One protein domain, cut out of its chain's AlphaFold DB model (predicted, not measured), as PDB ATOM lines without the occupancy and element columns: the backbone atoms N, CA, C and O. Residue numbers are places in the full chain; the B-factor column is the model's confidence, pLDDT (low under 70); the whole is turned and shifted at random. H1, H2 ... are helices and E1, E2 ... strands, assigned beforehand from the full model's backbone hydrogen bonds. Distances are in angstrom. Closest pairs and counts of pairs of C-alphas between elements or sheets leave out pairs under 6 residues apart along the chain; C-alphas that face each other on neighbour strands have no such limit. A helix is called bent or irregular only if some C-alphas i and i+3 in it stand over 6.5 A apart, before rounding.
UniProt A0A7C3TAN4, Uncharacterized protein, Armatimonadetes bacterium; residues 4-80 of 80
ATOM      1  N   ALA A   4      40.685  41.122  79.529       90.19
ATOM      2  CA  ALA A   4      41.620  41.828  80.408       90.19
ATOM      3  C   ALA A   4      42.913  42.244  79.678       90.19
ATOM      4  O   ALA A   4      43.345  43.390  79.793       90.19
ATOM      5  N   GLU A   5      43.488  41.350  78.866       92.50
ATOM      6  CA  GLU A   5      44.662  41.660  78.033       92.50
ATOM      7  C   GLU A   5      44.347  42.743  76.989       92.50
ATOM      8  O   GLU A   5      45.163  43.633  76.743       92.50
ATOM      9  N   MET A   6      43.152  42.697  76.387       93.19
ATOM     10  CA  MET A   6      42.703  43.719  75.437       93.19
ATOM     11  C   MET A   6      42.566  45.090  76.114       93.19
ATOM     12  O   MET A   6      43.040  46.087  75.570       93.19
ATOM     13  N   ALA A   7      41.972  45.144  77.311       94.12
ATOM     14  CA  ALA A   7      41.852  46.376  78.090       94.12
ATOM     15  C   ALA A   7      43.229  46.949  78.458       94.12
ATOM     16  O   ALA A   7      43.451  48.154  78.332       94.12
ATOM     17  N   GLU A   8      44.180  46.101  78.857       95.50
ATOM     18  CA  GLU A   8      45.547  46.531  79.156       95.50
ATOM     19  C   GLU A   8      46.240  47.133  77.921       95.50
ATOM     20  O   GLU A   8      46.889  48.178  78.020       95.50
ATOM     21  N   GLN A   9      46.072  46.527  76.741       95.62
ATOM     22  CA  GLN A   9      46.594  47.087  75.490       95.62
ATOM     23  C   GLN A   9      45.977  48.451  75.168       95.62
ATOM     24  O   GLN A   9      46.716  49.376  74.825       95.62
ATOM     25  N   CYS A  10      44.660  48.614  75.329       96.19
ATOM     26  CA  CYS A  10      44.017  49.915  75.144       96.19
ATOM     27  C   CYS A  10      44.577  50.965  76.112       96.19
ATOM     28  O   CYS A  10      44.936  52.055  75.677       96.19
ATOM     29  N   LYS A  11      44.712  50.632  77.406       96.56
ATOM     30  CA  LYS A  11      45.264  51.541  78.428       96.56
ATOM     31  C   LYS A  11      46.676  52.001  78.069       96.56
ATOM     32  O   LYS A  11      46.968  53.189  78.170       96.56
ATOM     33  N   LYS A  12      47.528  51.091  77.581       96.88
ATOM     34  CA  LYS A  12      48.880  51.430  77.104       96.88
ATOM     35  C   LYS A  12      48.845  52.405  75.927       96.88
ATOM     36  O   LYS A  12      49.594  53.373  75.931       96.88
ATOM     37  N   GLN A  13      47.970  52.183  74.946       97.38
ATOM     38  CA  GLN A  13      47.850  53.072  73.786       97.38
ATOM     39  C   GLN A  13      47.322  54.460  74.183       97.38
ATOM     40  O   GLN A  13      47.904  55.467  73.786       97.38
ATOM     41  N   VAL A  14      46.282  54.525  75.022       96.94
ATOM     42  CA  VAL A  14      45.725  55.794  75.528       96.94
ATOM     43  C   VAL A  14      46.753  56.563  76.360       96.94
ATOM     44  O   VAL A  14      46.856  57.778  76.228       96.94
ATOM     45  N   ALA A  15      47.566  55.878  77.167       96.25
ATOM     46  CA  ALA A  15      48.628  56.527  77.935       96.25
ATOM     47  C   ALA A  15      49.718  57.154  77.046       96.25
ATOM     48  O   ALA A  15      50.317  58.154  77.435       96.25
ATOM     49  N   LEU A  16      49.978  56.581  75.865       95.44
ATOM     50  CA  LEU A  16      51.002  57.064  74.934       95.44
ATOM     51  C   LEU A  16      50.493  58.166  73.997       95.44
ATOM     52  O   LEU A  16      51.223  59.115  73.724       95.44
ATOM     53  N   TYR A  17      49.263  58.038  73.496       94.88
ATOM     54  CA  TYR A  17      48.742  58.869  72.401       94.88
ATOM     55  C   TYR A  17      47.458  59.637  72.757       94.88
ATOM     56  O   TYR A  17      46.913  60.357  71.923       94.88
ATOM     57  N   GLY A  18      46.966  59.515  73.992       92.06
ATOM     58  CA  GLY A  18      45.760  60.195  74.456       92.06
ATOM     59  C   GLY A  18      44.482  59.683  73.784       92.06
ATOM     60  O   GLY A  18      44.343  58.500  73.473       92.06
ATOM     61  N   ASN A  19      43.523  60.582  73.562       89.38
ATOM     62  CA  ASN A  19      42.183  60.234  73.066       89.38
ATOM     63  C   ASN A  19      42.146  59.793  71.592       89.38
ATOM     64  O   ASN A  19      41.171  59.176  71.154       89.38
ATOM     65  N   ASP A  20      43.199  60.093  70.834       92.62
ATOM     66  CA  ASP A  20      43.337  59.700  69.428       92.62
ATOM     67  C   ASP A  20      44.149  58.414  69.253       92.62
ATOM     68  O   ASP A  20      44.434  58.001  68.131       92.62
ATOM     69  N   ALA A  21      44.488  57.751  70.359       96.81
ATOM     70  CA  ALA A  21      45.133  56.454  70.344       96.81
ATOM     71  C   ALA A  21      44.316  55.421  69.551       96.81
ATOM     72  O   ALA A  21      43.107  55.261  69.755       96.81
ATOM     73  N   GLU A  22      45.004  54.659  68.707       97.06
ATOM     74  CA  GLU A  22      44.450  53.507  68.001       97.06
ATOM     75  C   GLU A  22      45.030  52.208  68.569       97.06
ATOM     76  O   GLU A  22      46.177  52.144  69.012       97.06
ATOM     77  N   VAL A  23      44.229  51.146  68.556       96.75
ATOM     78  CA  VAL A  23      44.645  49.801  68.957       96.75
ATOM     79  C   VAL A  23      44.253  48.805  67.876       96.75
ATOM     80  O   VAL A  23      43.157  48.862  67.315       96.75
ATOM     81  N   MET A  24      45.164  47.884  67.574       95.44
ATOM     82  CA  MET A  24      44.927  46.807  66.624       95.44
ATOM     83  C   MET A  24      44.587  45.527  67.376       95.44
ATOM     84  O   MET A  24      45.366  45.074  68.213       95.44
ATOM     85  N   PHE A  25      43.473  44.896  67.011       93.75
ATOM     86  CA  PHE A  25      43.147  43.554  67.467       93.75
ATOM     87  C   PHE A  25      43.176  42.551  66.330       93.75
ATOM     88  O   PHE A  25      42.747  42.808  65.204       93.75
ATOM     89  N   ARG A  26      43.669  41.367  66.685       92.25
ATOM     90  CA  ARG A  26      43.674  40.189  65.839       92.25
ATOM     91  C   ARG A  26      42.410  39.381  66.125       92.25
ATOM     92  O   ARG A  26      42.261  38.856  67.227       92.25
ATOM     93  N   MET A  27      41.505  39.307  65.156       88.44
ATOM     94  CA  MET A  27      40.180  38.702  65.318       88.44
ATOM     95  C   MET A  27      40.033  37.480  64.405       88.44
ATOM     96  O   MET A  27      40.463  37.540  63.254       88.44
ATOM     97  N   PRO A  28      39.445  36.367  64.870       88.69
ATOM     98  CA  PRO A  28      39.281  35.178  64.041       88.69
ATOM     99  C   PRO A  28      38.213  35.379  62.955       88.69
ATOM    100  O   PRO A  28      37.133  35.918  63.216       88.69
ATOM    101  N   GLY A  29      38.490  34.876  61.749       85.75
ATOM    102  CA  GLY A  29      37.524  34.768  60.652       85.75
ATOM    103  C   GLY A  29      37.998  35.330  59.310       85.75
ATOM    104  O   GLY A  29      39.158  35.687  59.136       85.75
ATOM    105  N   ARG A  30      37.061  35.389  58.356       83.88
ATOM    106  CA  ARG A  30      37.202  36.034  57.038       83.88
ATOM    107  C   ARG A  30      36.054  36.993  56.828       83.88
ATOM    108  O   ARG A  30      34.895  36.572  56.781       83.88
ATOM    109  N   TRP A  31      36.342  38.282  56.849       80.69
ATOM    110  CA  TRP A  31      35.335  39.315  57.063       80.69
ATOM    111  C   TRP A  31      35.211  40.279  55.879       80.69
ATOM    112  O   TRP A  31      34.234  41.036  55.842       80.69
ATOM    113  N   GLY A  32      36.137  40.215  54.923       81.00
ATOM    114  CA  GLY A  32      36.257  41.128  53.799       81.00
ATOM    115  C   GLY A  32      36.809  42.493  54.211       81.00
ATOM    116  O   GLY A  32      37.139  42.753  55.370       81.00
ATOM    117  N   THR A  33      36.878  43.402  53.243       82.06
ATOM    118  CA  THR A  33      37.275  44.794  53.478       82.06
ATOM    119  C   THR A  33      36.143  45.597  54.134       82.06
ATOM    120  O   THR A  33      34.963  45.262  54.012       82.06
ATOM    121  N   GLY A  34      36.490  46.675  54.846       88.56
ATOM    122  CA  GLY A  34      35.522  47.625  55.406       88.56
ATOM    123  C   GLY A  34      35.619  47.781  56.920       88.56
ATOM    124  O   GLY A  34      36.710  47.932  57.469       88.56
ATOM    125  N   THR A  35      34.470  47.793  57.598       88.44
ATOM    126  CA  THR A  35      34.369  48.077  59.037       88.44
ATOM    127  C   THR A  35      33.747  46.931  59.820       88.44
ATOM    128  O   THR A  35      32.855  46.243  59.313       88.44
ATOM    129  N   LYS A  36      34.182  46.725  61.068       86.88
ATOM    130  CA  LYS A  36      33.778  45.584  61.898       86.88
ATOM    131  C   LYS A  36      33.615  45.957  63.363       86.88
ATOM    132  O   LYS A  36      34.293  46.841  63.860       86.88
ATOM    133  N   ARG A  37      32.689  45.284  64.050       89.31
ATOM    134  CA  ARG A  37      32.397  45.530  65.469       89.31
ATOM    135  C   ARG A  37      33.222  44.624  66.368       89.31
ATOM    136  O   ARG A  37      33.344  43.436  66.074       89.31
ATOM    137  N   LEU A  38      33.701  45.170  67.486       87.31
ATOM    138  CA  LEU A  38      34.546  44.443  68.437       87.31
ATOM    139  C   LEU A  38      33.864  43.191  69.023       87.31
ATOM    140  O   LEU A  38      34.495  42.146  69.138       87.31
ATOM    141  N   PHE A  39      32.562  43.253  69.324       84.75
ATOM    142  CA  PHE A  39      31.801  42.127  69.892       84.75
ATOM    143  C   PHE A  39      30.791  41.516  68.906       84.75
ATOM    144  O   PHE A  39      29.763  40.952  69.296       84.75
ATOM    145  N   GLY A  40      31.055  41.630  67.601       71.88
ATOM    146  CA  GLY A  40      30.180  41.081  66.563       71.88
ATOM    147  C   GLY A  40      28.754  41.650  66.628       71.88
ATOM    148  O   GLY A  40      28.559  42.864  66.567       71.88
ATOM    149  N   ARG A  41      27.738  40.777  66.726       63.50
ATOM    150  CA  ARG A  41      26.312  41.177  66.772       63.50
ATOM    151  C   ARG A  41      25.876  41.791  68.106       63.50
ATOM    152  O   ARG A  41      24.828  42.423  68.139       63.50
ATOM    153  N   ARG A  42      26.661  41.629  69.180       64.94
ATOM    154  CA  ARG A  42      26.341  42.163  70.518       64.94
ATOM    155  C   ARG A  42      26.594  43.671  70.648       64.94
ATOM    156  O   ARG A  42      26.358  44.238  71.704       64.94
ATOM    157  N   GLY A  43      27.037  44.327  69.574       76.62
ATOM    158  CA  GLY A  43      27.311  45.761  69.547       76.62
ATOM    159  C   GLY A  43      28.791  46.072  69.757       76.62
ATOM    160  O   GLY A  43      29.666  45.293  69.371       76.62
ATOM    161  N   GLY A  44      29.069  47.248  70.314       84.75
ATOM    162  CA  GLY A  44      30.427  47.741  70.536       84.75
ATOM    163  C   GLY A  44      30.992  48.584  69.385       84.75
ATOM    164  O   GLY A  44      30.325  48.783  68.355       84.75
ATOM    165  N   PRO A  45      32.216  49.104  69.574       92.19
ATOM    166  CA  PRO A  45      32.837  50.062  68.678       92.19
ATOM    167  C   PRO A  45      33.109  49.443  67.318       92.19
ATOM    168  O   PRO A  45      33.367  48.244  67.184       92.19
ATOM    169  N   VAL A  46      33.023  50.296  66.302       92.69
ATOM    170  CA  VAL A  46      33.282  49.939  64.914       92.69
ATOM    171  C   VAL A  46      34.732  50.284  64.606       92.69
ATOM    172  O   VAL A  46      35.125  51.443  64.670       92.69
ATOM    173  N   GLY A  47      35.518  49.268  64.278       93.69
ATOM    174  CA  GLY A  47      36.886  49.396  63.806       93.69
ATOM    175  C   GLY A  47      36.988  49.218  62.298       93.69
ATOM    176  O   GLY A  47      36.062  48.738  61.637       93.69
ATOM    177  N   ARG A  48      38.139  49.590  61.748       95.12
ATOM    178  CA  ARG A  48      38.480  49.445  60.333       95.12
ATOM    179  C   ARG A  48      39.311  48.186  60.126       95.12
ATOM    180  O   ARG A  48      40.326  48.004  60.791       95.12
ATOM    181  N   VAL A  49      38.909  47.340  59.181       94.19
ATOM    182  CA  VAL A  49      39.732  46.214  58.724       94.19
ATOM    183  C   VAL A  49      40.922  46.778  57.958       94.19
ATOM    184  O   VAL A  49      40.741  47.505  56.981       94.19
ATOM    185  N   ILE A  50      42.130  46.456  58.410       94.50
ATOM    186  CA  ILE A  50      43.378  46.906  57.779       94.50
ATOM    187  C   ILE A  50      44.074  45.785  57.010       94.50
ATOM    188  O   ILE A  50      44.784  46.063  56.049       94.50
ATOM    189  N   ALA A  51      43.851  44.530  57.402       91.69
ATOM    190  CA  ALA A  51      44.354  43.361  56.701       91.69
ATOM    191  C   ALA A  51      43.475  42.143  56.994       91.69
ATOM    192  O   ALA A  51      42.870  42.037  58.065       91.69
ATOM    193  N   GLU A  52      43.451  41.212  56.048       88.94
ATOM    194  CA  GLU A  52      42.876  39.885  56.219       88.94
ATOM    195  C   GLU A  52      43.932  38.847  55.832       88.94
ATOM    196  O   GLU A  52      44.488  38.873  54.735       88.94
ATOM    197  N   GLU A  53      44.222  37.959  56.770       86.94
ATOM    198  CA  GLU A  53      45.042  36.764  56.625       86.94
ATOM    199  C   GLU A  53      44.116  35.532  56.631       86.94
ATOM    200  O   GLU A  53      42.938  35.622  56.974       86.94
ATOM    201  N   ALA A  54      44.639  34.358  56.264       84.81
ATOM    202  CA  ALA A  54      43.847  33.162  55.949       84.81
ATOM    203  C   ALA A  54      42.700  32.832  56.927       84.81
ATOM    204  O   ALA A  54      41.640  32.406  56.473       84.81
ATOM    205  N   GLU A  55      42.883  33.013  58.234       87.19
ATOM    206  CA  GLU A  55      41.843  32.773  59.252       87.19
ATOM    207  C   GLU A  55      41.722  33.929  60.247       87.19
ATOM    208  O   GLU A  55      41.169  33.786  61.340       87.19
ATOM    209  N   THR A  56      42.300  35.075  59.902       90.50
ATOM    210  CA  THR A  56      42.528  36.157  60.847       90.50
ATOM    211  C   THR A  56      42.306  37.505  60.189       90.50
ATOM    212  O   THR A  56      42.817  37.775  59.113       90.50
ATOM    213  N   VAL A  57      41.616  38.401  60.879       91.25
ATOM    214  CA  VAL A  57      41.380  39.774  60.443       91.25
ATOM    215  C   VAL A  57      42.067  40.711  61.423       91.25
ATOM    216  O   VAL A  57      41.876  40.607  62.636       91.25
ATOM    217  N   LEU A  58      42.869  41.631  60.901       93.19
ATOM    218  CA  LEU A  58      43.443  42.717  61.682       93.19
ATOM    219  C   LEU A  58      42.494  43.910  61.603       93.19
ATOM    220  O   LEU A  58      42.214  44.428  60.517       93.19
ATOM    221  N   VAL A  59      41.984  44.330  62.759       94.81
ATOM    222  CA  VAL A  59      41.011  45.420  62.866       94.81
ATOM    223  C   VAL A  59      41.554  46.483  63.806       94.81
ATOM    224  O   VAL A  59      41.983  46.180  64.917       94.81
ATOM    225  N   MET A  60      41.534  47.730  63.350       96.44
ATOM    226  CA  MET A  60      41.984  48.889  64.110       96.44
ATOM    227  C   MET A  60      40.791  49.639  64.694       96.44
ATOM    228  O   MET A  60      39.839  49.946  63.974       96.44
ATOM    229  N   PHE A  61      40.844  49.932  65.987       96.56
ATOM    230  CA  PHE A  61      39.809  50.638  66.737       96.56
ATOM    231  C   PHE A  61      40.403  51.867  67.417       96.56
ATOM    232  O   PHE A  61      41.583  51.868  67.769       96.56
ATOM    233  N   ARG A  62      39.570  52.870  67.704       96.81
ATOM    234  CA  ARG A  62      39.930  53.896  68.685       96.81
ATOM    235  C   ARG A  62      40.066  53.229  70.055       96.81
ATOM    236  O   ARG A  62      39.147  52.546  70.509       96.81
ATOM    237  N   ALA A  63      41.214  53.411  70.700       96.94
ATOM    238  CA  ALA A  63      41.568  52.697  71.921       96.94
ATOM    239  C   ALA A  63      40.629  53.037  73.087       96.94
ATOM    240  O   ALA A  63      40.263  52.143  73.844       96.94
ATOM    241  N   VAL A  64      40.182  54.296  73.191       95.94
ATOM    242  CA  VAL A  64      39.208  54.732  74.209       95.94
ATOM    243  C   VAL A  64      37.868  54.014  74.036       95.94
ATOM    244  O   VAL A  64      37.340  53.449  74.991       95.94
ATOM    245  N   ASP A  65      37.339  53.968  72.810       95.19
ATOM    246  CA  ASP A  65      36.047  53.330  72.541       95.19
ATOM    247  C   ASP A  65      36.116  51.815  72.771       95.19
ATOM    248  O   ASP A  65      35.186  51.216  73.314       95.19
ATOM    249  N   ALA A  66      37.232  51.190  72.379       94.75
ATOM    250  CA  ALA A  66      37.501  49.784  72.647       94.75
ATOM    251  C   ALA A  66      37.592  49.494  74.147       94.75
ATOM    252  O   ALA A  66      36.958  48.549  74.610       94.75
ATOM    253  N   LEU A  67      38.335  50.309  74.904       94.62
ATOM    254  CA  LEU A  67      38.490  50.149  76.348       94.62
ATOM    255  C   LEU A  67      37.143  50.198  77.069       94.62
ATOM    256  O   LEU A  67      36.796  49.239  77.751       94.62
ATOM    257  N   ASN A  68      36.368  51.261  76.840       92.81
ATOM    258  CA  ASN A  68      35.061  51.443  77.471       92.81
ATOM    259  C   ASN A  68      34.135  50.258  77.178       92.81
ATOM    260  O   ASN A  68      33.431  49.764  78.051       92.81
ATOM    261  N   ALA A  69      34.147  49.768  75.937       92.12
ATOM    262  CA  ALA A  69      33.311  48.645  75.548       92.12
ATOM    263  C   ALA A  69      33.739  47.332  76.227       92.12
ATOM    264  O   ALA A  69      32.880  46.530  76.587       92.12
ATOM    265  N   ILE A  70      35.044  47.106  76.397       91.69
ATOM    266  CA  ILE A  70      35.589  45.925  77.078       91.69
ATOM    267  C   ILE A  70      35.275  45.957  78.572       91.69
ATOM    268  O   ILE A  70      34.839  44.941  79.106       91.69
ATOM    269  N   GLU A  71      35.468  47.099  79.231       90.00
ATOM    270  CA  GLU A  71      35.180  47.248  80.661       90.00
ATOM    271  C   GLU A  71      33.682  47.064  80.935       90.00
ATOM    272  O   GLU A  71      33.325  46.204  81.736       90.00
ATOM    273  N   ASN A  72      32.808  47.708  80.152       86.31
ATOM    274  CA  ASN A  72      31.358  47.513  80.266       86.31
ATOM    275  C   ASN A  72      30.943  46.047  80.048       86.31
ATOM    276  O   ASN A  72      30.044  45.539  80.711       86.31
ATOM    277  N   ALA A  73      31.573  45.347  79.097       82.00
ATOM    278  CA  ALA A  73      31.266  43.941  78.845       82.00
ATOM    279  C   ALA A  73      31.698  43.025  80.003       82.00
ATOM    280  O   ALA A  73      31.066  41.995  80.216       82.00
ATOM    281  N   LEU A  74      32.759  43.379  80.733       76.56
ATOM    282  CA  LEU A  74      33.227  42.640  81.908       76.56
ATOM    283  C   LEU A  74      32.345  42.880  83.137       76.56
ATOM    284  O   LEU A  74      32.101  41.937  83.889       76.56
ATOM    285  N   GLU A  75      31.841  44.102  83.319       73.88
ATOM    286  CA  GLU A  75      30.901  44.424  84.400       73.88
ATOM    287  C   GLU A  75      29.600  43.628  84.251       73.88
ATOM    288  O   GLU A  75      29.194  42.952  85.188       73.88
ATOM    289  N   VAL A  76      29.029  43.571  83.041       62.66
ATOM    290  CA  VAL A  76      27.801  42.793  82.769       62.66
ATOM    291  C   VAL A  76      27.965  41.297  83.068       62.66
ATOM    292  O   VAL A  76      27.011  40.653  83.478       62.66
ATOM    293  N   ILE A  77      29.157  40.726  82.875       58.44
ATOM    294  CA  ILE A  77      29.415  39.298  83.145       58.44
ATOM    295  C   ILE A  77      29.594  39.027  84.649       58.44
ATOM    296  O   ILE A  77      29.510  37.880  85.075       58.44
ATOM    297  N   SER A  78      29.868  40.059  85.449       59.34
ATOM    298  CA  SER A  78      30.117  39.928  86.890       59.34
ATOM    299  C   SER A  78      28.837  40.008  87.736       59.34
ATOM    300  O   SER A  78      28.887  39.665  88.915       59.34
ATOM    301  N   ASP A  79      27.722  40.451  87.143       54.44
ATOM    302  CA  ASP A  79      26.404  40.605  87.782       54.44
ATOM    303  C   ASP A  79      25.418  39.442  87.484       54.44
ATOM    304  O   ASP A  79      24.278  39.482  87.954       54.44
ATOM    305  N   ASP A  80      25.841  38.410  86.737       47.78
ATOM    306  CA  ASP A  80      25.099  37.158  86.447       47.78
ATOM    307  C   ASP A  80      25.698  35.955  87.208       47.78
ATOM    308  O   ASP A  80      24.918  35.086  87.670       47.78
TER     309      ASP A  80
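AT A GLANCE: This is residues 4 to 80 of the 80 residues of an uncharacterized protein of Armatimonadetes bacterium (UniProt A0A7C3TAN4). Two helices, H1 and H2, lie side by side over one face of a strongly twisted sheet of four strands; H1 runs along edge strand E1, while H2 slants away from the sheet, and its last part, residues 75 to 78, sticks out with the tail to residue 80. The printed part has 77 residues, with two named helices and four named strands in the order H1 E1 E2 E3 E4 H2, a mixed class. The sheet's order is E1 E4 E3 E2, all antiparallel. The whole is compact, with a radius of gyration of the C-alphas of 12.6 A, yet flat in outline, spanning 35 by 34 by 17 A.

HOW THE PARTS SIT: H1, residues 4 to 20, is on the sheet at a height of 7.3 A, over E1, residues 22 to 28, and runs along it at 9 degrees on the local plane, which is fitted to only just enough C-alphas, 6. The closest C-alphas of H1 and E1 are those of Cys 10 and Val 23, 6.2 A apart. E1 and E4, residues 56 to 62, are antiparallel neighbours at 153 degrees, with N 25 and O 59 within hydrogen-bond range at 2.9 A. E4 and E3, residues 46 to 53, form a hairpin, with N 50 and O 58 at 2.9 A. E3 bends by 64 degrees at residue 50; its pairing is staggered, with E2, residues 35 to 37, beside its residues 46 to 48 and E4 beside 48 to 53. E2 and E3 form a hairpin, with N 36 and O 47 at 2.8 A. E2, E3 and E4 make a meander, each strand the antiparallel neighbour of the one before; with E1, the antiparallel neighbour of E4, they make a Greek key. H2, residues 63 to 78, is on the same face as H1 and stands up from the sheet, rising 45 degrees. H1 and H2 touch at a shallow tilt of 31 degrees, opposite ways; their closest C-alphas, of Cys 10 and Ala 63, are 4.9 A apart. O i to N i+4 pairs are within hydrogen-bond range in 11 of 13 for H1 and 11 of 12 for H2.

IN THESE COORDINATES: H1 begins at C-alpha 4 (41.620, 41.828, 80.408) and is 21.0 A long; it is irregular, with C-alphas 16 and 19 9.6 A apart, and has a kink of 77 degrees near residue 14. E1 and E3 are each 19.5 A long, E4 19.6 A and E2 7.2 A. H2, 22.8 A long, ends at C-alpha 78 (30.117, 39.928, 86.890).

THE WHOLE: The C-alphas farthest apart, of Ala 54 and Asp 79, are 37.1 A from each other. The printed part has no cut and no long link. Mean pLDDT of the printed part is 87.8; residues 41 to 42 and 76 to 80 are under 70.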